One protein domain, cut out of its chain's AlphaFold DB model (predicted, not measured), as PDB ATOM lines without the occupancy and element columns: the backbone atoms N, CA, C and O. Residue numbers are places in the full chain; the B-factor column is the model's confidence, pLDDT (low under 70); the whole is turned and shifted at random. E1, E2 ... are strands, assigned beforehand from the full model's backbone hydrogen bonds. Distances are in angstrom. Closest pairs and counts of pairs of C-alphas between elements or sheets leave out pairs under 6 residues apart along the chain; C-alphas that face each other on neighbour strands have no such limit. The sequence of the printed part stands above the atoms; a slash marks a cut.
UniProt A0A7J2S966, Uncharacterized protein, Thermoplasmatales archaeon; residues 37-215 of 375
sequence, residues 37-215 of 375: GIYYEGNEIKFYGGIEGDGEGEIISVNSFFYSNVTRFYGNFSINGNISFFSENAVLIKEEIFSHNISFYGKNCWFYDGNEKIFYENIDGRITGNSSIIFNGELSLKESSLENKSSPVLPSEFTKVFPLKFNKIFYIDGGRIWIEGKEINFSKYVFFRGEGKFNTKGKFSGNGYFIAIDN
ATOM      1  N   GLY A  37      17.198 141.722 164.226       92.50
ATOM      2  CA  GLY A  37      18.603 141.501 163.923       92.50
ATOM      3  C   GLY A  37      18.760 140.465 162.813       92.50
ATOM      4  O   GLY A  37      18.259 139.342 162.911       92.50
ATOM      5  N   ILE A  38      19.472 140.843 161.756       93.75
ATOM      6  CA  ILE A  38      19.716 140.026 160.569       93.75
ATOM      7  C   ILE A  38      21.215 139.816 160.413       93.75
ATOM      8  O   ILE A  38      21.998 140.769 160.372       93.75
ATOM      9  N   TYR A  39      21.601 138.558 160.256       95.06
ATOM     10  CA  TYR A  39      22.942 138.160 159.863       95.06
ATOM     11  C   TYR A  39      22.868 137.339 158.581       95.06
ATOM     12  O   TYR A  39      21.995 136.486 158.443       95.06
ATOM     13  N   TYR A  40      23.763 137.592 157.635       93.88
ATOM     14  CA  TYR A  40      23.802 136.877 156.365       93.88
ATOM     15  C   TYR A  40      25.234 136.525 155.964       93.88
ATOM     16  O   TYR A  40      26.154 137.327 156.137       93.88
ATOM     17  N   GLU A  41      25.396 135.328 155.403       93.69
ATOM     18  CA  GLU A  41      26.628 134.844 154.790       93.69
ATOM     19  C   GLU A  41      26.364 134.349 153.360       93.69
ATOM     20  O   GLU A  41      25.636 133.375 153.144       93.69
ATOM     21  N   GLY A  42      27.001 134.996 152.386       89.12
ATOM     22  CA  GLY A  42      26.961 134.657 150.969       89.12
ATOM     23  C   GLY A  42      27.267 135.854 150.064       89.12
ATOM     24  O   GLY A  42      27.435 136.983 150.524       89.12
ATOM     25  N   ASN A  43      27.314 135.594 148.756       82.94
ATOM     26  CA  ASN A  43      27.645 136.596 147.732       82.94
ATOM     27  C   ASN A  43      26.428 136.988 146.876       82.94
ATOM     28  O   ASN A  43      26.531 137.806 145.968       82.94
ATOM     29  N   GLU A  44      25.259 136.424 147.174       86.00
ATOM     30  CA  GLU A  44      24.009 136.600 146.426       86.00
ATOM     31  C   GLU A  44      23.123 137.675 147.084       86.00
ATOM     32  O   GLU A  44      21.902 137.561 147.159       86.00
ATOM     33  N   ILE A  45      23.755 138.727 147.614       87.81
ATOM     34  CA  ILE A  45      23.075 139.878 148.209       87.81
ATOM     35  C   ILE A  45      23.000 141.014 147.198       87.81
ATOM     36  O   ILE A  45      23.989 141.385 146.557       87.81
ATOM     37  N   LYS A  46      21.809 141.587 147.079       88.56
ATOM     38  CA  LYS A  46      21.565 142.817 146.341       88.56
ATOM     39  C   LYS A  46      21.062 143.858 147.320       88.56
ATOM     40  O   LYS A  46      20.125 143.581 148.069       88.56
ATOM     41  N   PHE A  47      21.676 145.035 147.321       88.00
ATOM     42  CA  PHE A  47      21.231 146.156 148.143       88.00
ATOM     43  C   PHE A  47      20.937 147.377 147.284       88.00
ATOM     44  O   PHE A  47      21.687 147.675 146.358       88.00
ATOM     45  N   TYR A  48      19.865 148.088 147.613       85.88
ATOM     46  CA  TYR A  48      19.532 149.371 147.014       85.88
ATOM     47  C   TYR A  48      19.472 150.448 148.097       85.88
ATOM     48  O   TYR A  48      18.604 150.390 148.980       85.88
ATOM     49  N   GLY A  49      20.352 151.446 147.993       85.94
ATOM     50  CA  GLY A  49      20.297 152.628 148.839       85.94
ATOM     51  C   GLY A  49      21.574 153.437 148.952       85.94
ATOM     52  O   GLY A  49      22.374 153.490 148.021       85.94
ATOM     53  N   GLY A  50      21.731 154.101 150.097       89.62
ATOM     54  CA  GLY A  50      22.948 154.830 150.425       89.62
ATOM     55  C   GLY A  50      24.055 153.854 150.807       89.62
ATOM     56  O   GLY A  50      23.850 152.997 151.667       89.62
ATOM     57  N   ILE A  51      25.221 153.981 150.178       92.62
ATOM     58  CA  ILE A  51      26.386 153.134 150.454       92.62
ATOM     59  C   ILE A  51      27.573 154.022 150.800       92.62
ATOM     60  O   ILE A  51      27.927 154.930 150.046       92.62
ATOM     61  N   GLU A  52      28.199 153.731 151.933       94.12
ATOM     62  CA  GLU A  52      29.516 154.244 152.301       94.12
ATOM     63  C   GLU A  52      30.497 153.091 152.382       94.12
ATOM     64  O   GLU A  52      30.133 152.010 152.837       94.12
ATOM     65  N   GLY A  53      31.740 153.317 151.981       93.31
ATOM     66  CA  GLY A  53      32.803 152.334 152.135       93.31
ATOM     67  C   GLY A  53      34.106 152.990 152.538       93.31
ATOM     68  O   GLY A  53      34.364 154.125 152.142       93.31
ATOM     69  N   ASP A  54      34.911 152.272 153.319       92.44
ATOM     70  CA  ASP A  54      36.300 152.634 153.625       92.44
ATOM     71  C   ASP A  54      37.220 151.404 153.520       92.44
ATOM     72  O   ASP A  54      36.935 150.351 154.101       92.44
ATOM     73  N   GLY A  55      38.245 151.489 152.667       92.00
ATOM     74  CA  GLY A  55      39.019 150.321 152.239       92.00
ATOM     75  C   GLY A  55      39.797 150.524 150.940       92.00
ATOM     76  O   GLY A  55      39.982 151.644 150.470       92.00
ATOM     77  N   GLU A  56      40.268 149.423 150.362       92.88
ATOM     78  CA  GLU A  56      40.950 149.425 149.068       92.88
ATOM     79  C   GLU A  56      39.933 149.196 147.952       92.88
ATOM     80  O   GLU A  56      39.070 148.326 148.054       92.88
ATOM     81  N   GLY A  57      40.025 149.951 146.863       92.38
ATOM     82  CA  GLY A  57      39.096 149.769 145.759       92.38
ATOM     83  C   GLY A  57      39.520 150.433 144.466       92.38
ATOM     84  O   GLY A  57      40.469 151.217 144.415       92.38
ATOM     85  N   GLU A  58      38.769 150.110 143.424       94.38
ATOM     86  CA  GLU A  58      38.844 150.725 142.112       94.38
ATOM     87  C   GLU A  58      37.480 151.316 141.748       94.38
ATOM     88  O   GLU A  58      36.480 150.602 141.676       94.38
ATOM     89  N   ILE A  59      37.441 152.627 141.507       94.06
ATOM     90  CA  ILE A  59      36.293 153.299 140.898       94.06
ATOM     91  C   ILE A  59      36.537 153.351 139.395       94.06
ATOM     92  O   ILE A  59      37.501 153.970 138.955       94.06
ATOM     93  N   ILE A  60      35.645 152.755 138.612       93.94
ATOM     94  CA  ILE A  60      35.663 152.775 137.149       93.94
ATOM     95  C   ILE A  60      34.491 153.634 136.690       93.94
ATOM     96  O   ILE A  60      33.347 153.383 137.054       93.94
ATOM     97  N   SER A  61      34.762 154.668 135.903       92.00
ATOM     98  CA  SER A  61      33.749 155.623 135.452       92.00
ATOM     99  C   SER A  61      33.748 155.746 133.935       92.00
ATOM    100  O   SER A  61      34.804 155.842 133.309       92.00
ATOM    101  N   VAL A  62      32.555 155.762 133.335       89.62
ATOM    102  CA  VAL A  62      32.357 155.834 131.878       89.62
ATOM    103  C   VAL A  62      31.508 157.051 131.536       89.62
ATOM    104  O   VAL A  62      30.469 157.275 132.162       89.62
ATOM    105  N   ASN A  63      31.931 157.839 130.540       89.00
ATOM    106  CA  ASN A  63      31.278 159.083 130.111       89.00
ATOM    107  C   ASN A  63      30.899 159.989 131.295       89.00
ATOM    108  O   ASN A  63      29.790 160.523 131.363       89.00
ATOM    109  N   SER A  64      31.809 160.099 132.260       91.00
ATOM    110  CA  SER A  64      31.546 160.701 133.563       91.00
ATOM    111  C   SER A  64      32.358 161.971 133.757       91.00
ATOM    112  O   SER A  64      33.430 162.148 133.179       91.00
ATOM    113  N   PHE A  65      31.837 162.862 134.593       91.50
ATOM    114  CA  PHE A  65      32.528 164.061 135.036       91.50
ATOM    115  C   PHE A  65      33.205 163.794 136.371       91.50
ATOM    116  O   PHE A  65      32.551 163.393 137.331       91.50
ATOM    117  N   PHE A  66      34.500 164.073 136.434       91.62
ATOM    118  CA  PHE A  66      35.275 164.103 137.661       91.62
ATOM    119  C   PHE A  66      35.586 165.548 138.043       91.62
ATOM    120  O   PHE A  66      36.094 166.331 137.234       91.62
ATOM    121  N   TYR A  67      35.299 165.895 139.291       90.75
ATOM    122  CA  TYR A  67      35.624 167.180 139.883       90.75
ATOM    123  C   TYR A  67      36.436 166.966 141.152       90.75
ATOM    124  O   TYR A  67      35.948 166.350 142.094       90.75
ATOM    125  N   SER A  68      37.632 167.540 141.215       87.75
ATOM    126  CA  SER A  68      38.391 167.698 142.455       87.75
ATOM    127  C   SER A  68      38.893 169.129 142.595       87.75
ATOM    128  O   SER A  68      38.800 169.944 141.672       87.75
ATOM    129  N   ASN A  69      39.486 169.425 143.749       78.44
ATOM    130  CA  ASN A  69      40.165 170.700 143.977       78.44
ATOM    131  C   ASN A  69      41.407 170.887 143.082       78.44
ATOM    132  O   ASN A  69      41.889 172.009 142.948       78.44
ATOM    133  N   VAL A  70      41.927 169.811 142.479       76.56
ATOM    134  CA  VAL A  70      43.195 169.809 141.730       76.56
ATOM    135  C   VAL A  70      42.965 169.692 140.224       76.56
ATOM    136  O   VAL A  70      43.651 170.342 139.439       76.56
ATOM    137  N   THR A  71      41.993 168.883 139.807       80.06
ATOM    138  CA  THR A  71      41.731 168.568 138.399       80.06
ATOM    139  C   THR A  71      40.238 168.435 138.113       80.06
ATOM    140  O   THR A  71      39.431 168.071 138.971       80.06
ATOM    141  N   ARG A  72      39.868 168.734 136.866       87.75
ATOM    142  CA  ARG A  72      38.546 168.449 136.304       87.75
ATOM    143  C   ARG A  72      38.742 167.633 135.045       87.75
ATOM    144  O   ARG A  72      39.563 168.005 134.210       87.75
ATOM    145  N   PHE A  73      37.986 166.555 134.916       87.38
ATOM    146  CA  PHE A  73      38.100 165.640 133.792       87.38
ATOM    147  C   PHE A  73      36.714 165.202 133.315       87.38
ATOM    148  O   PHE A  73      35.778 165.102 134.110       87.38
ATOM    149  N   TYR A  74      36.584 164.960 132.013       90.12
ATOM    150  CA  TYR A  74      35.394 164.371 131.418       90.12
ATOM    151  C   TYR A  74      35.803 163.257 130.466       90.12
ATOM    152  O   TYR A  74      36.565 163.498 129.532       90.12
ATOM    153  N   GLY A  75      35.257 162.065 130.680       90.00
ATOM    154  CA  GLY A  75      35.549 160.913 129.841       90.00
ATOM    155  C   GLY A  75      35.465 159.610 130.616       90.00
ATOM    156  O   GLY A  75      34.656 159.471 131.539       90.00
ATOM    157  N   ASN A  76      36.303 158.658 130.220       93.69
ATOM    158  CA  ASN A  76      36.429 157.363 130.874       93.69
ATOM    159  C   ASN A  76      37.695 157.372 131.718       93.69
ATOM    160  O   ASN A  76      38.759 157.699 131.201       93.69
ATOM    161  N   PHE A  77      37.587 157.006 132.985       93.06
ATOM    162  CA  PHE A  77      38.728 157.002 133.891       93.06
ATOM    163  C   PHE A  77      38.571 155.924 134.958       93.06
ATOM    164  O   PHE A  77      37.452 155.483 135.244       93.06
ATOM    165  N   SER A  78      39.688 155.522 135.562       93.81
ATOM    166  CA  SER A  78      39.671 154.725 136.785       93.81
ATOM    167  C   SER A  78      40.536 155.323 137.886       93.81
ATOM    168  O   SER A  78      41.505 156.041 137.633       93.81
ATOM    169  N   ILE A  79      40.144 155.063 139.129       92.81
ATOM    170  CA  ILE A  79      40.844 155.510 140.332       92.81
ATOM    171  C   ILE A  79      41.034 154.296 141.220       92.81
ATOM    172  O   ILE A  79      40.044 153.715 141.652       92.81
ATOM    173  N   ASN A  80      42.280 153.927 141.506       94.81
ATOM    174  CA  ASN A  80      42.614 152.792 142.367       94.81
ATOM    175  C   ASN A  80      43.466 153.251 143.554       94.81
ATOM    176  O   ASN A  80      44.449 153.971 143.363       94.81
ATOM    177  N   GLY A  81      43.108 152.823 144.764       93.31
ATOM    178  CA  GLY A  81      43.913 153.013 145.967       93.31
ATOM    179  C   GLY A  81      43.106 152.779 147.239       93.31
ATOM    180  O   GLY A  81      42.103 152.067 147.229       93.31
ATOM    181  N   ASN A  82      43.528 153.417 148.331       95.56
ATOM    182  CA  ASN A  82      42.718 153.486 149.546       95.56
ATOM    183  C   ASN A  82      41.640 154.548 149.352       95.56
ATOM    184  O   ASN A  82      41.968 155.730 149.238       95.56
ATOM    185  N   ILE A  83      40.380 154.135 149.297       94.44
ATOM    186  CA  ILE A  83      39.237 154.977 148.960       94.44
ATOM    187  C   ILE A  83      38.219 154.905 150.094       94.44
ATOM    188  O   ILE A  83      37.681 153.843 150.402       94.44
ATOM    189  N   SER A  84      37.893 156.066 150.647       95.44
ATOM    190  CA  SER A  84      36.677 156.262 151.426       95.44
ATOM    191  C   SER A  84      35.647 156.935 150.521       95.44
ATOM    192  O   SER A  84      35.918 158.004 149.977       95.44
ATOM    193  N   PHE A  85      34.472 156.344 150.323       94.62
ATOM    194  CA  PHE A  85      33.454 156.899 149.428       94.62
ATOM    195  C   PHE A  85      32.071 156.929 150.066       94.62
ATOM    196  O   PHE A  85      31.754 156.164 150.973       94.62
ATOM    197  N   PHE A  86      31.233 157.804 149.525       93.88
ATOM    198  CA  PHE A  86      29.811 157.872 149.785       93.88
ATOM    199  C   PHE A  86      29.057 158.018 148.471       93.88
ATOM    200  O   PHE A  86      29.353 158.890 147.644       93.88
ATOM    201  N   SER A  87      28.033 157.192 148.313       90.56
ATOM    202  CA  SER A  87      27.014 157.388 147.307       90.56
ATOM    203  C   SER A  87      25.637 157.400 147.944       90.56
ATOM    204  O   SER A  87      25.247 156.454 148.626       90.56
ATOM    205  N   GLU A  88      24.882 158.465 147.679       85.94
ATOM    206  CA  GLU A  88      23.493 158.556 148.115       85.94
ATOM    207  C   GLU A  88      22.635 157.496 147.424       85.94
ATOM    208  O   GLU A  88      21.772 156.925 148.065       85.94
ATOM    209  N   ASN A  89      22.847 157.197 146.144       83.38
ATOM    210  CA  ASN A  89      22.034 156.217 145.427       83.38
ATOM    211  C   ASN A  89      22.936 155.229 144.698       83.38
ATOM    212  O   ASN A  89      23.528 155.561 143.667       83.38
ATOM    213  N   ALA A  90      23.028 154.032 145.264       86.06
ATOM    214  CA  ALA A  90      23.836 152.960 144.739       86.06
ATOM    215  C   ALA A  90      23.116 151.609 144.808       86.06
ATOM    216  O   ALA A  90      22.242 151.370 145.648       86.06
ATOM    217  N   VAL A  91      23.513 150.723 143.897       87.38
ATOM    218  CA  VAL A  91      23.075 149.330 143.859       87.38
ATOM    219  C   VAL A  91      24.285 148.438 144.076       87.38
ATOM    220  O   VAL A  91      25.232 148.507 143.303       87.38
ATOM    221  N   LEU A  92      24.247 147.602 145.106       88.56
ATOM    222  CA  LEU A  92      25.224 146.538 145.327       88.56
ATOM    223  C   LEU A  92      24.713 145.256 144.665       88.56
ATOM    224  O   LEU A  92      23.577 144.863 144.934       88.56
ATOM    225  N   ILE A  93      25.529 144.600 143.841       86.75
ATOM    226  CA  ILE A  93      25.258 143.276 143.261       86.75
ATOM    227  C   ILE A  93      26.557 142.478 143.281       86.75
ATOM    228  O   ILE A  93      27.517 142.892 142.644       86.75
ATOM    229  N   LYS A  94      26.579 141.321 143.958       80.19
ATOM    230  CA  LYS A  94      27.735 140.399 143.952       80.19
ATOM    231  C   LYS A  94      29.078 141.117 144.181       80.19
ATOM    232  O   LYS A  94      30.017 140.911 143.427       80.19
ATOM    233  N   GLU A  95      29.131 141.969 145.211       82.81
ATOM    234  CA  GLU A  95      30.303 142.775 145.626       82.81
ATOM    235  C   GLU A  95      30.640 143.995 144.744       82.81
ATOM    236  O   GLU A  95      31.458 144.820 145.145       82.81
ATOM    237  N   GLU A  96      29.964 144.188 143.611       88.44
ATOM    238  CA  GLU A  96      30.112 145.385 142.777       88.44
ATOM    239  C   GLU A  96      29.072 146.447 143.138       88.44
ATOM    240  O   GLU A  96      27.883 146.154 143.307       88.44
ATOM    241  N   ILE A  97      29.509 147.703 143.230       90.50
ATOM    242  CA  ILE A  97      28.628 148.841 143.506       90.50
ATOM    243  C   ILE A  97      28.442 149.662 142.240       90.50
ATOM    244  O   ILE A  97      29.406 150.172 141.680       90.50
ATOM    245  N   PHE A  98      27.195 149.875 141.839       90.00
ATOM    246  CA  PHE A  98      26.825 150.737 140.722       90.00
ATOM    247  C   PHE A  98      26.247 152.046 141.238       90.00
ATOM    248  O   PHE A  98      25.315 152.039 142.043       90.00
ATOM    249  N   SER A  99      26.771 153.172 140.761       87.81
ATOM    250  CA  SER A  99      26.347 154.501 141.195       87.81
ATOM    251  C   SER A  99      26.438 155.543 140.081       87.81
ATOM    252  O   SER A  99      27.226 155.423 139.147       87.81
ATOM    253  N   HIS A 100      25.617 156.589 140.204       85.31
ATOM    254  CA  HIS A 100      25.673 157.779 139.355       85.31
ATOM    255  C   HIS A 100      26.416 158.962 139.985       85.31
ATOM    256  O   HIS A 100      26.859 159.864 139.280       85.31
ATOM    257  N   ASN A 101      26.472 159.013 141.315       88.25
ATOM    258  CA  ASN A 101      27.044 160.126 142.060       88.25
ATOM    259  C   ASN A 101      27.866 159.561 143.208       88.25
ATOM    260  O   ASN A 101      27.312 158.963 144.137       88.25
ATOM    261  N   ILE A 102      29.172 159.787 143.149       92.06
ATOM    262  CA  ILE A 102      30.119 159.332 144.163       92.06
ATOM    263  C   ILE A 102      30.857 160.558 144.675       92.06
ATOM    264  O   ILE A 102      31.426 161.314 143.894       92.06
ATOM    265  N   SER A 103      30.841 160.769 145.984       94.50
ATOM    266  CA  SER A 103      31.810 161.648 146.645       94.50
ATOM    267  C   SER A 103      32.839 160.743 147.311       94.50
ATOM    268  O   SER A 103      32.447 159.785 147.973       94.50
ATOM    269  N   PHE A 104      34.128 160.986 147.107       94.62
ATOM    270  CA  PHE A 104      35.170 160.125 147.650       94.62
ATOM    271  C   PHE A 104      36.405 160.912 148.066       94.62
ATOM    272  O   PHE A 104      36.713 161.978 147.535       94.62
ATOM    273  N   TYR A 105      37.132 160.316 148.995       95.00
ATOM    274  CA  TYR A 105      38.445 160.732 149.423       95.00
ATOM    275  C   TYR A 105      39.402 159.554 149.246       95.00
ATOM    276  O   TYR A 105      39.174 158.463 149.766       95.00
ATOM    277  N   GLY A 106      40.454 159.772 148.469       93.12
ATOM    278  CA  GLY A 106      41.466 158.784 148.144       93.12
ATOM    279  C   GLY A 106      42.815 159.120 148.771       93.12
ATOM    280  O   GLY A 106      43.244 160.276 148.751       93.12
ATOM    281  N   LYS A 107      43.510 158.101 149.278       94.19
ATOM    282  CA  LYS A 107      44.905 158.153 149.735       94.19
ATOM    283  C   LYS A 107      45.768 157.222 148.897       94.19
ATOM    284  O   LYS A 107      45.381 156.078 148.656       94.19
ATOM    285  N   ASN A 108      46.955 157.685 148.510       95.12
ATOM    286  CA  ASN A 108      47.899 156.933 147.676       95.12
ATOM    287  C   ASN A 108      47.222 156.340 146.431       95.12
ATOM    288  O   ASN A 108      47.322 155.144 146.160       95.12
ATOM    289  N   CYS A 109      46.471 157.177 145.720       92.94
ATOM    290  CA  CYS A 109      45.641 156.761 144.602       92.94
ATOM    291  C   CYS A 109      46.351 156.958 143.266       92.94
ATOM    292  O   CYS A 109      47.083 157.926 143.053       92.94
ATOM    293  N   TRP A 110      46.063 156.058 142.339       93.69
ATOM    294  CA  TRP A 110      46.425 156.183 140.939       93.69
ATOM    295  C   TRP A 110      45.186 156.547 140.132       93.69
ATOM    296  O   TRP A 110      44.186 155.833 140.180       93.69
ATOM    297  N   PHE A 111      45.268 157.655 139.403       92.19
ATOM    298  CA  PHE A 111      44.266 158.085 138.438       92.19
ATOM    299  C   PHE A 111      44.712 157.668 137.036       92.19
ATOM    300  O   PHE A 111      45.849 157.950 136.641       92.19
ATOM    301  N   TYR A 112      43.819 157.009 136.305       90.75
ATOM    302  CA  TYR A 112      44.042 156.520 134.952       90.75
ATOM    303  C   TYR A 112      43.061 157.188 133.991       90.75
ATOM    304  O   TYR A 112      41.850 157.030 134.145       90.75
ATOM    305  N   ASP A 113      43.586 157.880 132.984       86.12
ATOM    306  CA  ASP A 113      42.834 158.399 131.837       86.12
ATOM    307  C   ASP A 113      43.481 157.880 130.546       86.12
ATOM    308  O   ASP A 113      44.564 158.310 130.140       86.12
ATOM    309  N   GLY A 114      42.861 156.869 129.937       81.06
ATOM    310  CA  GLY A 114      43.448 156.150 128.807       81.06
ATOM    311  C   GLY A 114      44.816 155.550 129.158       81.06
ATOM    312  O   GLY A 114      44.900 154.588 129.917       81.06
ATOM    313  N   ASN A 115      45.887 156.112 128.587       81.25
ATOM    314  CA  ASN A 115      47.270 155.684 128.840       81.25
ATOM    315  C   ASN A 115      47.994 156.550 129.885       81.25
ATOM    316  O   ASN A 115      49.123 156.228 130.265       81.25
ATOM    317  N   GLU A 116      47.395 157.659 130.321       85.94
ATOM    318  CA  GLU A 116      47.997 158.542 131.312       85.94
ATOM    319  C   GLU A 116      47.742 158.004 132.720       85.94
ATOM    320  O   GLU A 116      46.612 157.698 133.099       85.94
ATOM    321  N   LYS A 117      48.821 157.883 133.499       91.94
ATOM    322  CA  LYS A 117      48.806 157.415 134.885       91.94
ATOM    323  C   LYS A 117      49.365 158.508 135.786       91.94
ATOM    324  O   LYS A 117      50.542 158.852 135.679       91.94
ATOM    325  N   ILE A 118      48.542 159.012 136.700       91.50
ATOM    326  CA  ILE A 118      48.895 160.105 137.613       91.50
ATOM    327  C   ILE A 118      48.787 159.612 139.056       91.50
ATOM    328  O   ILE A 118      47.799 158.983 139.432       91.50
ATOM    329  N   PHE A 119      49.810 159.887 139.867       93.44
ATOM    330  CA  PHE A 119      49.796 159.581 141.298       93.44
ATOM    331  C   PHE A 119      49.258 160.759 142.108       93.44
ATOM    332  O   PHE A 119      49.724 161.887 141.944       93.44
ATOM    333  N   TYR A 120      48.355 160.470 143.041       90.94
ATOM    334  CA  TYR A 120      47.877 161.411 144.044       90.94
ATOM    335  C   TYR A 120      48.102 160.839 145.443       90.94
ATOM    336  O   TYR A 120      47.535 159.810 145.806       90.94
ATOM    337  N   GLU A 121      48.886 161.540 146.263       92.75
ATOM    338  CA  GLU A 121      49.024 161.200 147.685       92.75
ATOM    339  C   GLU A 121      47.678 161.346 148.409       92.75
ATOM    340  O   GLU A 121      47.284 160.468 149.171       92.75
ATOM    341  N   ASN A 122      46.948 162.422 148.107       93.69
ATOM    342  CA  ASN A 122      45.587 162.665 148.570       93.69
ATOM    343  C   ASN A 122      44.749 163.239 147.425       93.69
ATOM    344  O   ASN A 122      45.202 164.143 146.719       93.69
ATOM    345  N   ILE A 123      43.520 162.755 147.272       92.12
ATOM    346  CA  ILE A 123      42.552 163.280 146.311       92.12
ATOM    347  C   ILE A 123      41.174 163.346 146.965       92.12
ATOM    348  O   ILE A 123      40.711 162.378 147.550       92.12
ATOM    349  N   ASP A 124      40.531 164.504 146.893       94.50
ATOM    350  CA  ASP A 124      39.145 164.700 147.317       94.50
ATOM    351  C   ASP A 124      38.351 165.070 146.074       94.50
ATOM    352  O   ASP A 124      38.691 166.042 145.382       94.50
ATOM    353  N   GLY A 125      37.361 164.250 145.735       93.38
ATOM    354  CA  GLY A 125      36.672 164.384 144.473       93.38
ATOM    355  C   GLY A 125      35.233 163.906 144.476       93.38
ATOM    356  O   GLY A 125      34.782 163.097 145.284       93.38
ATOM    357  N   ARG A 126      34.499 164.421 143.495       94.62
ATOM    358  CA  ARG A 126      33.142 164.019 143.168       94.62
ATOM    359  C   ARG A 126      33.089 163.539 141.726       94.62
ATOM    360  O   ARG A 126      33.615 164.189 140.825       94.62
ATOM    361  N   ILE A 127      32.417 162.416 141.528       92.69
ATOM    362  CA  ILE A 127      32.132 161.827 140.228       92.69
ATOM    363  C   ILE A 127      30.633 161.932 139.973       92.69
ATOM    364  O   ILE A 127      29.824 161.609 140.846       92.69
ATOM    365  N   THR A 128      30.275 162.381 138.775       90.56
ATOM    366  CA  THR A 128      28.897 162.432 138.282       90.56
ATOM    367  C   THR A 128      28.829 161.749 136.921       90.56
ATOM    368  O   THR A 128      29.416 162.225 135.948       90.56
ATOM    369  N   GLY A 129      28.102 160.637 136.853       86.06
ATOM    370  CA  GLY A 129      27.974 159.771 135.684       86.06
ATOM    371  C   GLY A 129      28.033 158.292 136.068       86.06
ATOM    372  O   GLY A 129      28.116 157.945 137.245       86.06
ATOM    373  N   ASN A 130      27.961 157.408 135.074       87.00
ATOM    374  CA  ASN A 130      27.925 155.964 135.304       87.00
ATOM    375  C   ASN A 130      29.252 155.464 135.873       87.00
ATOM    376  O   ASN A 130      30.268 155.464 135.174       87.00
ATOM    377  N   SER A 131      29.209 154.998 137.116       88.94
ATOM    378  CA  SER A 131      30.374 154.511 137.842       88.94
ATOM    379  C   SER A 131      30.107 153.123 138.419       88.94
ATOM    380  O   SER A 131      29.034 152.878 138.979       88.94
ATOM    381  N   SER A 132      31.085 152.231 138.309       92.31
ATOM    382  CA  SER A 132      31.164 151.008 139.102       92.31
ATOM    383  C   SER A 132      32.308 151.117 140.107       92.31
ATOM    384  O   SER A 132      33.317 151.774 139.853       92.31
ATOM    385  N   ILE A 133      32.142 150.500 141.270       91.00
ATOM    386  CA  ILE A 133      33.174 150.419 142.299       91.00
ATOM    387  C   ILE A 133      33.390 148.947 142.612       91.00
ATOM    388  O   ILE A 133      32.458 148.256 143.032       91.00
ATOM    389  N   ILE A 134      34.623 148.490 142.410       91.25
ATOM    390  CA  ILE A 134      35.108 147.205 142.905       91.25
ATOM    391  C   ILE A 134      35.825 147.510 144.208       91.25
ATOM    392  O   ILE A 134      36.770 148.298 144.233       91.25
ATOM    393  N   PHE A 135      35.350 146.933 145.301       89.12
ATOM    394  CA  PHE A 135      35.759 147.356 146.629       89.12
ATOM    395  C   PHE A 135      36.129 146.164 147.500       89.12
ATOM    396  O   PHE A 135      35.455 145.139 147.466       89.12
ATOM    397  N   ASN A 136      37.175 146.318 148.307       90.06
ATOM    398  CA  ASN A 136      37.588 145.383 149.338       90.06
ATOM    399  C   ASN A 136      37.709 146.136 150.667       90.06
ATOM    400  O   ASN A 136      38.625 146.928 150.895       90.06
ATOM    401  N   GLY A 137      36.752 145.892 151.552       89.56
ATOM    402  CA  GLY A 137      36.640 146.603 152.815       89.56
ATOM    403  C   GLY A 137      35.293 146.391 153.490       89.56
ATOM    404  O   GLY A 137      34.581 145.411 153.228       89.56
ATOM    405  N   GLU A 138      34.961 147.326 154.376       91.31
ATOM    406  CA  GLU A 138      33.655 147.396 155.024       91.31
ATOM    407  C   GLU A 138      32.768 148.419 154.316       91.31
ATOM    408  O   GLU A 138      33.170 149.556 154.071       91.31
ATOM    409  N   LEU A 139      31.540 148.002 154.021       93.31
ATOM    410  CA  LEU A 139      30.476 148.829 153.480       93.31
ATOM    411  C   LEU A 139      29.424 149.080 154.560       93.31
ATOM    412  O   LEU A 139      28.942 148.148 155.204       93.31
ATOM    413  N   SER A 140      29.037 150.335 154.738       93.69
ATOM    414  CA  SER A 140      27.884 150.755 155.527       93.69
ATOM    415  C   SER A 140      26.715 151.017 154.578       93.69
ATOM    416  O   SER A 140      26.779 151.893 153.716       93.69
ATOM    417  N   LEU A 141      25.658 150.222 154.719       92.06
ATOM    418  CA  LEU A 141      24.466 150.221 153.876       92.06
ATOM    419  C   LEU A 141      23.321 150.886 154.646       92.06
ATOM    420  O   LEU A 141      22.899 150.382 155.691       92.06
ATOM    421  N   LYS A 142      22.839 152.031 154.157       89.75
ATOM    422  CA  LYS A 142      21.936 152.928 154.897       89.75
ATOM    423  C   LYS A 142      20.926 153.662 154.009       89.75
ATOM    424  O   LYS A 142      20.863 153.462 152.796       89.75
ATOM    425  N   GLU A 143      20.117 154.525 154.622       82.00
ATOM    426  CA  GLU A 143      19.199 155.418 153.906       82.00
ATOM    427  C   GLU A 143      19.893 156.355 152.904       82.00
ATOM    428  O   GLU A 143      20.958 156.906 153.174       82.00
ATOM    429  N   SER A 144      19.209 156.610 151.789       77.00
ATOM    430  CA  SER A 144      19.435 157.757 150.899       77.00
ATOM    431  C   SER A 144      18.386 158.820 151.150       77.00
ATOM    432  O   SER A 144      17.201 158.507 151.273       77.00
ATOM    433  N   SER A 145      18.812 160.074 151.081       71.12
ATOM    434  CA  SER A 145      17.945 161.237 150.921       71.12
ATOM    435  C   SER A 145      17.311 161.348 149.529       71.12
ATOM    436  O   SER A 145      16.365 162.117 149.360       71.12
ATOM    437  N   LEU A 146      17.819 160.627 148.525       67.88
ATOM    438  CA  LEU A 146      17.322 160.690 147.151       67.88
ATOM    439  C   LEU A 146      16.200 159.683 146.915       67.88
ATOM    440  O   LEU A 146      16.279 158.521 147.312       67.88
ATOM    441  N   GLU A 147      15.171 160.132 146.199       60.12
ATOM    442  CA  GLU A 147      14.117 159.253 145.700       60.12
ATOM    443  C   GLU A 147      14.669 158.252 144.687       60.12
ATOM    444  O   GLU A 147      15.616 158.539 143.939       60.12
ATOM    445  N   ASN A 148      14.012 157.095 144.598       56.06
ATOM    446  CA  ASN A 148      14.308 156.111 143.576       56.06
ATOM    447  C   ASN A 148      13.785 156.610 142.236       56.06
ATOM    448  O   ASN A 148      12.706 156.238 141.777       56.06
ATOM    449  N   LYS A 149      14.581 157.419 141.550       52.06
ATOM    450  CA  LYS A 149      14.395 157.593 140.115       52.06
ATOM    451  C   LYS A 149      14.753 156.256 139.483       52.06
ATOM    452  O   LYS A 149      15.921 155.887 139.527       52.06
ATOM    453  N   SER A 150      13.734 155.521 139.026       46.38
ATOM    454  CA  SER A 150      13.795 154.237 138.307       46.38
ATOM    455  C   SER A 150      15.214 153.880 137.859       46.38
ATOM    456  O   SER A 150      15.660 154.303 136.791       46.38
ATOM    457  N   SER A 151      15.950 153.161 138.711       44.53
ATOM    458  CA  SER A 151      17.287 152.704 138.354       44.53
ATOM    459  C   SER A 151      17.120 151.588 137.322       44.53
ATOM    460  O   SER A 151      16.365 150.650 137.595       44.53
ATOM    461  N   PRO A 152      17.801 151.642 136.163       46.16
ATOM    462  CA  PRO A 152      17.716 150.599 135.136       46.16
ATOM    463  C   PRO A 152      18.228 149.228 135.618       46.16
ATOM    464  O   PRO A 152      18.105 148.242 134.901       46.16
ATOM    465  N   VAL A 153      18.803 149.170 136.822       45.72
ATOM    466  CA  VAL A 153      19.437 147.990 137.418       45.72
ATOM    467  C   VAL A 153      18.454 147.147 138.251       45.72
ATOM    468  O   VAL A 153      18.712 145.973 138.509       45.72
ATOM    469  N   LEU A 154      17.303 147.698 138.663       47.69
ATOM    470  CA  LEU A 154      16.299 146.919 139.395       47.69
ATOM    471  C   LEU A 154      15.513 146.013 138.428       47.69
ATOM    472  O   LEU A 154      15.091 146.484 137.369       47.69
ATOM    473  N   PRO A 155      15.234 144.744 138.788       47.59
ATOM    474  CA  PRO A 155      14.363 143.886 137.994       47.59
ATOM    475  C   PRO A 155      13.024 144.583 137.708       47.59
ATOM    476  O   PRO A 155      12.376 145.123 138.611       47.59
ATOM    477  N   SER A 156      12.599 144.570 136.442       49.88
ATOM    478  CA  SER A 156      11.371 145.245 135.982       49.88
ATOM    479  C   SER A 156      10.088 144.711 136.639       49.88
ATOM    480  O   SER A 156       9.048 145.362 136.597       49.88
ATOM    481  N   GLU A 157      10.154 143.533 137.256       48.12
ATOM    482  CA  GLU A 157       9.066 142.914 138.015       48.12
ATOM    483  C   GLU A 157       8.941 143.522 139.420       48.12
ATOM    484  O   GLU A 157       7.837 143.799 139.879       48.12
ATOM    485  N   PHE A 158      10.067 143.850 140.060       47.00
ATOM    486  CA  PHE A 158      10.104 144.388 141.423       47.00
ATOM    487  C   PHE A 158       9.724 145.878 141.476       47.00
ATOM    488  O   PHE A 158       9.023 146.323 142.383       47.00
ATOM    489  N   THR A 159      10.117 146.644 140.455       47.97
ATOM    490  CA  THR A 159       9.776 148.075 140.301       47.97
ATOM    491  C   THR A 159       8.305 148.335 139.971       47.97
ATOM    492  O   THR A 159       7.836 149.458 140.135       47.97
ATOM    493  N   LYS A 160       7.554 147.319 139.526       49.69
ATOM    494  CA  LYS A 160       6.101 147.421 139.290       49.69
ATOM    495  C   LYS A 160       5.274 147.305 140.571       49.69
ATOM    496  O   LYS A 160       4.140 147.777 140.600       49.69
ATOM    497  N   VAL A 161       5.822 146.655 141.596       48.69
ATOM    498  CA  VAL A 161       5.108 146.273 142.828       48.69
ATOM    499  C   VAL A 161       5.434 147.222 143.984       48.69
ATOM    500  O   VAL A 161       4.612 147.426 144.874       48.69
ATOM    501  N   PHE A 162       6.614 147.838 143.949       49.56
ATOM    502  CA  PHE A 162       7.170 148.632 145.036       49.56
ATOM    503  C   PHE A 162       7.462 150.096 144.610       49.56
ATOM    504  O   PHE A 162       7.645 150.374 143.429       49.56
ATOM    505  N   PRO A 163       7.445 151.057 145.549       51.59
ATOM    506  CA  PRO A 163       7.200 152.500 145.338       51.59
ATOM    507  C   PRO A 163       8.305 153.367 144.714       51.59
ATOM    508  O   PRO A 163       9.457 152.978 144.583       51.59
ATOM    509  N   LEU A 164       7.948 154.641 144.477       48.44
ATOM    510  CA  LEU A 164       8.811 155.768 144.067       48.44
ATOM    511  C   LEU A 164       9.984 156.090 145.030       48.44
ATOM    512  O   LEU A 164      10.978 156.672 144.605       48.44
ATOM    513  N   LYS A 165       9.901 155.705 146.314       55.47
ATOM    514  CA  LYS A 165      10.974 155.830 147.330       55.47
ATOM    515  C   LYS A 165      11.344 154.456 147.905       55.47
ATOM    516  O   LYS A 165      11.193 154.200 149.096       55.47
ATOM    517  N   PHE A 166      11.751 153.520 147.053       57.81
ATOM    518  CA  PHE A 166      12.056 152.149 147.474       57.81
ATOM    519  C   PHE A 166      13.518 151.973 147.898       57.81
ATOM    520  O   PHE A 166      14.338 151.375 147.208       57.81
ATOM    521  N   ASN A 167      13.851 152.520 149.057       69.75
ATOM    522  CA  ASN A 167      15.208 152.536 149.577       69.75
ATOM    523  C   ASN A 167      15.380 151.610 150.791       69.75
ATOM    524  O   ASN A 167      14.382 151.284 151.440       69.75
ATOM    525  N   LYS A 168      16.623 151.224 151.117       80.25
ATOM    526  CA  LYS A 168      17.008 150.269 152.171       80.25
ATOM    527  C   LYS A 168      16.674 148.812 151.854       80.25
ATOM    528  O   LYS A 168      16.463 148.023 152.772       80.25
ATOM    529  N   ILE A 169      16.561 148.452 150.579       82.62
ATOM    530  CA  ILE A 169      16.134 147.103 150.204       82.62
ATOM    531  C   ILE A 169      17.307 146.174 150.108       82.62
ATOM    532  O   ILE A 169      18.270 146.454 149.404       82.62
ATOM    533  N   PHE A 170      17.121 145.024 150.729       87.19
ATOM    534  CA  PHE A 170      17.920 143.844 150.548       87.19
ATOM    535  C   PHE A 170      17.101 142.782 149.829       87.19
ATOM    536  O   PHE A 170      15.958 142.502 150.196       87.19
ATOM    537  N   TYR A 171      17.710 142.187 148.814       87.12
ATOM    538  CA  TYR A 171      17.201 141.013 148.128       87.12
ATOM    539  C   TYR A 171      18.296 139.953 148.117       87.12
ATOM    540  O   TYR A 171      19.410 140.215 147.665       87.12
ATOM    541  N   ILE A 172      17.972 138.779 148.641       87.69
ATOM    542  CA  ILE A 172      18.884 137.652 148.792       87.69
ATOM    543  C   ILE A 172      18.259 136.456 148.079       87.69
ATOM    544  O   ILE A 172      17.187 136.016 148.479       87.69
ATOM    545  N   ASP A 173      18.916 135.923 147.052       84.81
ATOM    546  CA  ASP A 173      18.486 134.741 146.280       84.81
ATOM    547  C   ASP A 173      19.387 133.509 146.507       84.81
ATOM    548  O   ASP A 173      19.304 132.512 145.792       84.81
ATOM    549  N   GLY A 174      20.214 133.535 147.556       85.88
ATOM    550  CA  GLY A 174      21.020 132.397 147.992       85.88
ATOM    551  C   GLY A 174      21.917 132.722 149.187       85.88
ATOM    552  O   GLY A 174      22.060 133.880 149.573       85.88
ATOM    553  N   GLY A 175      22.544 131.702 149.774       88.31
ATOM    554  CA  GLY A 175      23.392 131.825 150.970       88.31
ATOM    555  C   GLY A 175      22.678 131.390 152.251       88.31
ATOM    556  O   GLY A 175      21.678 130.677 152.198       88.31
ATOM    557  N   ARG A 176      23.213 131.790 153.408       92.25
ATOM    558  CA  ARG A 176      22.648 131.475 154.729       92.25
ATOM    559  C   ARG A 176      22.262 132.750 155.449       92.25
ATOM    560  O   ARG A 176      23.037 133.705 155.468       92.25
ATOM    561  N   ILE A 177      21.080 132.757 156.049       93.81
ATOM    562  CA  ILE A 177      20.565 133.902 156.792       93.81
ATOM    563  C   ILE A 177      20.109 133.464 158.179       93.81
ATOM    564  O   ILE A 177      19.502 132.407 158.354       93.81
ATOM    565  N   TRP A 178      20.384 134.313 159.158       94.19
ATOM    566  CA  TRP A 178      19.908 134.182 160.520       94.19
ATOM    567  C   TRP A 178      19.088 135.413 160.879       94.19
ATOM    568  O   TRP A 178      19.527 136.543 160.663       94.19
ATOM    569  N   ILE A 179      17.913 135.180 161.453       91.62
ATOM    570  CA  ILE A 179      17.040 136.220 161.999       91.62
ATOM    571  C   ILE A 179      16.931 135.955 163.496       91.62
ATOM    572  O   ILE A 179      16.582 134.844 163.895       91.62
ATOM    573  N   GLU A 180      17.294 136.936 164.325       90.06
ATOM    574  CA  GLU A 180      17.328 136.784 165.792       90.06
ATOM    575  C   GLU A 180      18.118 135.537 166.248       90.06
ATOM    576  O   GLU A 180      17.736 134.803 167.161       90.06
ATOM    577  N   GLY A 181      19.219 135.244 165.548       87.81
ATOM    578  CA  GLY A 181      20.093 134.100 165.827       87.81
ATOM    579  C   GLY A 181      19.563 132.732 165.373       87.81
ATOM    580  O   GLY A 181      20.268 131.736 165.533       87.81
ATOM    581  N   LYS A 182      18.366 132.652 164.780       90.06
ATOM    582  CA  LYS A 182      17.813 131.411 164.213       90.06
ATOM    583  C   LYS A 182      18.118 131.343 162.723       90.06
ATOM    584  O   LYS A 182      17.787 132.272 161.993       90.06
ATOM    585  N   GLU A 183      18.723 130.245 162.278       92.12
ATOM    586  CA  GLU A 183      18.939 130.000 160.849       92.12
ATOM    587  C   GLU A 183      17.595 129.785 160.153       92.12
ATOM    588  O   GLU A 183      16.766 128.991 160.610       92.12
ATOM    589  N   ILE A 184      17.376 130.509 159.060       90.44
ATOM    590  CA  ILE A 184      16.148 130.436 158.278       90.44
ATOM    591  C   ILE A 184      16.451 129.737 156.961       90.44
ATOM    592  O   ILE A 184      17.264 130.203 156.162       90.44
ATOM    593  N   ASN A 185      15.739 128.644 156.713       87.25
ATOM    594  CA  ASN A 185      15.756 127.980 155.418       87.25
ATOM    595  C   ASN A 185      14.756 128.662 154.481       87.25
ATOM    596  O   ASN A 185      13.593 128.840 154.844       87.25
ATOM    597  N   PHE A 186      15.206 128.998 153.275       87.50
ATOM    598  CA  PHE A 186      14.379 129.554 152.207       87.50
ATOM    599  C   PHE A 186      14.744 128.899 150.870       87.50
ATOM    600  O   PHE A 186      15.833 128.351 150.704       87.50
ATOM    601  N   SER A 187      13.803 128.909 149.933       81.06
ATOM    602  CA  SER A 187      13.871 128.184 148.661       81.06
ATOM    603  C   SER A 187      13.973 129.100 147.447       81.06
ATOM    604  O   SER A 187      14.489 128.679 146.413       81.06
ATOM    605  N   LYS A 188      13.477 130.336 147.558       79.50
ATOM    606  CA  LYS A 188      13.464 131.321 146.477       79.50
ATOM    607  C   LYS A 188      14.273 132.550 146.842       79.50
ATOM    608  O   LYS A 188      15.290 132.814 146.214       79.50
ATOM    609  N   TYR A 189      13.798 133.322 147.817       83.00
ATOM    610  CA  TYR A 189      14.432 134.580 148.181       83.00
ATOM    611  C   TYR A 189      14.053 135.038 149.587       83.00
ATOM    612  O   TYR A 189      12.976 134.723 150.106       83.00
ATOM    613  N   VAL A 190      14.930 135.858 150.161       86.81
ATOM    614  CA  VAL A 190      14.631 136.706 151.309       86.81
ATOM    615  C   VAL A 190      14.685 138.157 150.876       86.81
ATOM    616  O   VAL A 190      15.637 138.617 150.248       86.81
ATOM    617  N   PHE A 191      13.639 138.883 151.230       85.19
ATOM    618  CA  PHE A 191      13.517 140.307 151.012       85.19
ATOM    619  C   PHE A 191      13.409 140.995 152.363       85.19
ATOM    620  O   PHE A 191      12.589 140.593 153.189       85.19
ATOM    621  N   PHE A 192      14.183 142.050 152.596       87.06
ATOM    622  CA  PHE A 192      13.956 142.882 153.771       87.06
ATOM    623  C   PHE A 192      14.308 144.345 153.555       87.06
ATOM    624  O   PHE A 192      15.097 144.694 152.679       87.06
ATOM    625  N   ARG A 193      13.717 145.207 154.387       86.38
ATOM    626  CA  ARG A 193      14.050 146.632 154.443       86.38
ATOM    627  C   ARG A 193      14.810 146.959 155.720       86.38
ATOM    628  O   ARG A 193      14.281 146.743 156.813       86.38
ATOM    629  N   GLY A 194      16.023 147.492 155.587       89.12
ATOM    630  CA  GLY A 194      16.930 147.632 156.720       89.12
ATOM    631  C   GLY A 194      18.210 148.424 156.475       89.12
ATOM    632  O   GLY A 194      18.430 149.006 155.421       89.12
ATOM    633  N   GLU A 195      19.072 148.432 157.479       91.44
ATOM    634  CA  GLU A 195      20.408 149.028 157.410       91.44
ATOM    635  C   GLU A 195      21.409 148.075 158.044       91.44
ATOM    636  O   GLU A 195      21.044 147.256 158.890       91.44
ATOM    637  N   GLY A 196      22.675 148.181 157.665       93.19
ATOM    638  CA  GLY A 196      23.695 147.335 158.257       93.19
ATOM    639  C   GLY A 196      25.070 147.524 157.656       93.19
ATOM    640  O   GLY A 196      25.314 148.415 156.848       93.19
ATOM    641  N   LYS A 197      25.975 146.649 158.072       94.19
ATOM    642  CA  LYS A 197      27.333 146.571 157.561       94.19
ATOM    643  C   LYS A 197      27.486 145.329 156.707       94.19
ATOM    644  O   LYS A 197      27.109 144.241 157.137       94.19
ATOM    645  N   PHE A 198      28.066 145.492 155.530       92.50
ATOM    646  CA  PHE A 198      28.464 144.401 154.657       92.50
ATOM    647  C   PHE A 198      29.981 144.395 154.514       92.50
ATOM    648  O   PHE A 198      30.593 145.411 154.206       92.50
ATOM    649  N   ASN A 199      30.598 143.246 154.734       89.69
ATOM    650  CA  ASN A 199      31.981 143.012 154.377       89.69
ATOM    651  C   ASN A 199      32.007 142.298 153.029       89.69
ATOM    652  O   ASN A 199      31.307 141.304 152.835       89.69
ATOM    653  N   THR A 200      32.884 142.772 152.154       80.00
ATOM    654  CA  THR A 200      33.228 142.201 150.840       80.00
ATOM    655  C   THR A 200      33.616 140.714 150.864       80.00
ATOM    656  O   THR A 200      33.592 140.062 149.837       80.00
ATOM    657  N   LYS A 201      33.852 140.115 152.040       83.88
ATOM    658  CA  LYS A 201      33.924 138.653 152.253       83.88
ATOM    659  C   LYS A 201      32.558 137.937 152.268       83.88
ATOM    660  O   LYS A 201      32.461 136.838 152.817       83.88
ATOM    661  N   GLY A 202      31.498 138.577 151.779       86.56
ATOM    662  CA  GLY A 202      30.146 138.019 151.751       86.56
ATOM    663  C   GLY A 202      29.464 137.942 153.119       86.56
ATOM    664  O   GLY A 202      28.706 137.011 153.369       86.56
ATOM    665  N   LYS A 203      29.746 138.864 154.050       92.31
ATOM    666  CA  LYS A 203      29.114 138.865 155.386       92.31
ATOM    667  C   LYS A 203      28.332 140.142 155.625       92.31
ATOM    668  O   LYS A 203      28.915 141.219 155.589       92.31
ATOM    669  N   PHE A 204      27.051 140.030 155.950       93.31
ATOM    670  CA  PHE A 204      26.200 141.155 156.326       93.31
ATOM    671  C   PHE A 204      25.720 141.025 157.774       93.31
ATOM    672  O   PHE A 204      25.336 139.944 158.211       93.31
ATOM    673  N   SER A 205      25.699 142.142 158.498       94.75
ATOM    674  CA  SER A 205      25.063 142.267 159.809       94.75
ATOM    675  C   SER A 205      24.269 143.563 159.858       94.75
ATOM    676  O   SER A 205      24.827 144.641 159.651       94.75
ATOM    677  N   GLY A 206      22.988 143.481 160.184       93.00
ATOM    678  CA  GLY A 206      22.119 144.646 160.184       93.00
ATOM    679  C   GLY A 206      20.789 144.408 160.867       93.00
ATOM    680  O   GLY A 206      20.587 143.404 161.540       93.00
ATOM    681  N   ASN A 207      19.889 145.360 160.673       91.38
ATOM    682  CA  ASN A 207      18.567 145.387 161.274       91.38
ATOM    683  C   ASN A 207      17.521 145.555 160.175       91.38
ATOM    684  O   ASN A 207      17.670 146.436 159.329       91.38
ATOM    685  N   GLY A 208      16.457 144.753 160.208       87.44
ATOM    686  CA  GLY A 208      15.341 144.837 159.268       87.44
ATOM    687  C   GLY A 208      14.001 145.024 159.971       87.44
ATOM    688  O   GLY A 208      13.681 144.298 160.905       87.44
ATOM    689  N   TYR A 209      13.195 145.981 159.513       82.69
ATOM    690  CA  TYR A 209      11.846 146.221 160.058       82.69
ATOM    691  C   TYR A 209      10.776 145.366 159.383       82.69
ATOM    692  O   TYR A 209       9.729 145.078 159.954       82.69
ATOM    693  N   PHE A 210      11.028 144.999 158.133       83.62
ATOM    694  CA  PHE A 210      10.099 144.261 157.306       83.62
ATOM    695  C   PHE A 210      10.859 143.174 156.582       83.62
ATOM    696  O   PHE A 210      11.828 143.485 155.892       83.62
ATOM    697  N   ILE A 211      10.427 141.930 156.756       86.06
ATOM    698  CA  ILE A 211      11.091 140.752 156.209       86.06
ATOM    699  C   ILE A 211      10.036 139.878 155.538       86.06
ATOM    700  O   ILE A 211       8.990 139.597 156.125       86.06
ATOM    701  N   ALA A 212      10.323 139.443 154.318       83.31
ATOM    702  CA  ALA A 212       9.563 138.448 153.585       83.31
ATOM    703  C   ALA A 212      10.485 137.299 153.164       83.31
ATOM    704  O   ALA A 212      11.591 137.531 152.679       83.31
ATOM    705  N   ILE A 213      10.020 136.069 153.352       84.38
ATOM    706  CA  ILE A 213      10.724 134.829 153.024       84.38
ATOM    707  C   ILE A 213       9.786 134.005 152.148       84.38
ATOM    708  O   ILE A 213       8.654 133.750 152.550       84.38
ATOM    709  N   ASP A 214      10.227 133.612 150.952       79.12
ATOM    710  CA  ASP A 214       9.466 132.734 150.047       79.12
ATOM    711  C   ASP A 214       7.989 133.144 149.840       79.12
ATOM    712  O   ASP A 214       7.092 132.303 149.769       79.12
ATOM    713  N   ASN A 215       7.739 134.451 149.695       72.38
ATOM    714  CA  ASN A 215       6.421 135.087 149.515       72.38
ATOM    715  C   ASN A 215       5.552 135.230 150.786       72.38
ATOM    716  O   ASN A 215       4.384 135.612 150.676       72.38
TER     717      ASN A 215
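AT A GLANCE: This is residues 37 to 215 of the 375 residues of an uncharacterized protein of Thermoplasmatales archaeon (UniProt A0A7J2S966). The domain is a long, narrow tube of bent strands that wind round its long axis. E2, E3, E4 and E5 close a four-strand barrel on themselves, and at the other end E6, E9, E10, E1, E7 and E8 carry the wall on without closing it, while residues 143 to 168 make a wide loop on the outside. The printed part has 179 residues, with no named helix and ten named strands, E1 to E10 in order along the chain, in one branched, antiparallel, twisted sheet; the class is all strand. It is compact, with a radius of gyration of the C-alphas of 17.0 A, but elongated, spanning 50 by 31 by 25 A.

HOW THE PARTS SIT: E2, residues 45 to 68, E3, residues 72 to 93, E4, residues 96 to 113, and E5, residues 116 to 142, form a meander, each strand the antiparallel neighbour of the one before, and each consecutive pair is a hairpin. N 59 and O 79 of E2 and E3 are 2.8 A apart, N 84 and O 105 of E3 and E4 2.9 A, and N 106 and O 123 of E4 and E5 2.8 A. E5 is also antiparallel to E2, with N 58 and O 134 at 2.8 A. These four bend, E4 by 126 degrees at residue 108. E6, residues 169 to 172, is antiparallel to E2, with N 46 and O 171 at 2.8 A, and to E9, residues 190 to 199, with N 170 and O 192 at 2.8 A. E9 is antiparallel to E5, with N 139 and O 198 at 2.8 A, and makes a hairpin with E10, residues 203 to 213, with N 197 and O 205 at 2.8 A. E1, residues 37 to 41, has E10 on one side, with N 38 and O 206 at 2.8 A, and E7, residues 176 to 179, on the other, with N 39 and O 178 at 2.9 A. E7 and E8, residues 182 to 184, are a hairpin, with N 179 and O 182 at 3.0 A. E8 is an edge strand; E3 and E8 are apart.

IN THESE COORDINATES: E5, the longest strand, measures 35.6 A, E2 32.3 A, E3 29.3 A, E4 21.2 A, E10 19.0 A, E9 18.7 A and E1 13.9 A. E1 begins at C-alpha 37 (18.603, 141.501, 163.923), E5 at C-alpha 116 (47.997, 158.542, 131.312), and E10 ends at C-alpha 213 (10.724, 134.829, 153.024).

THE WHOLE: The two C-alphas farthest apart, those of Glu 116 and Lys 182, are 52.2 A apart. The printed part has no cut. The link E5 to E6, 26 residues, is long; the others are tight. Mean pLDDT of the printed part is 84.6, and residues 146 to 167 are under 70.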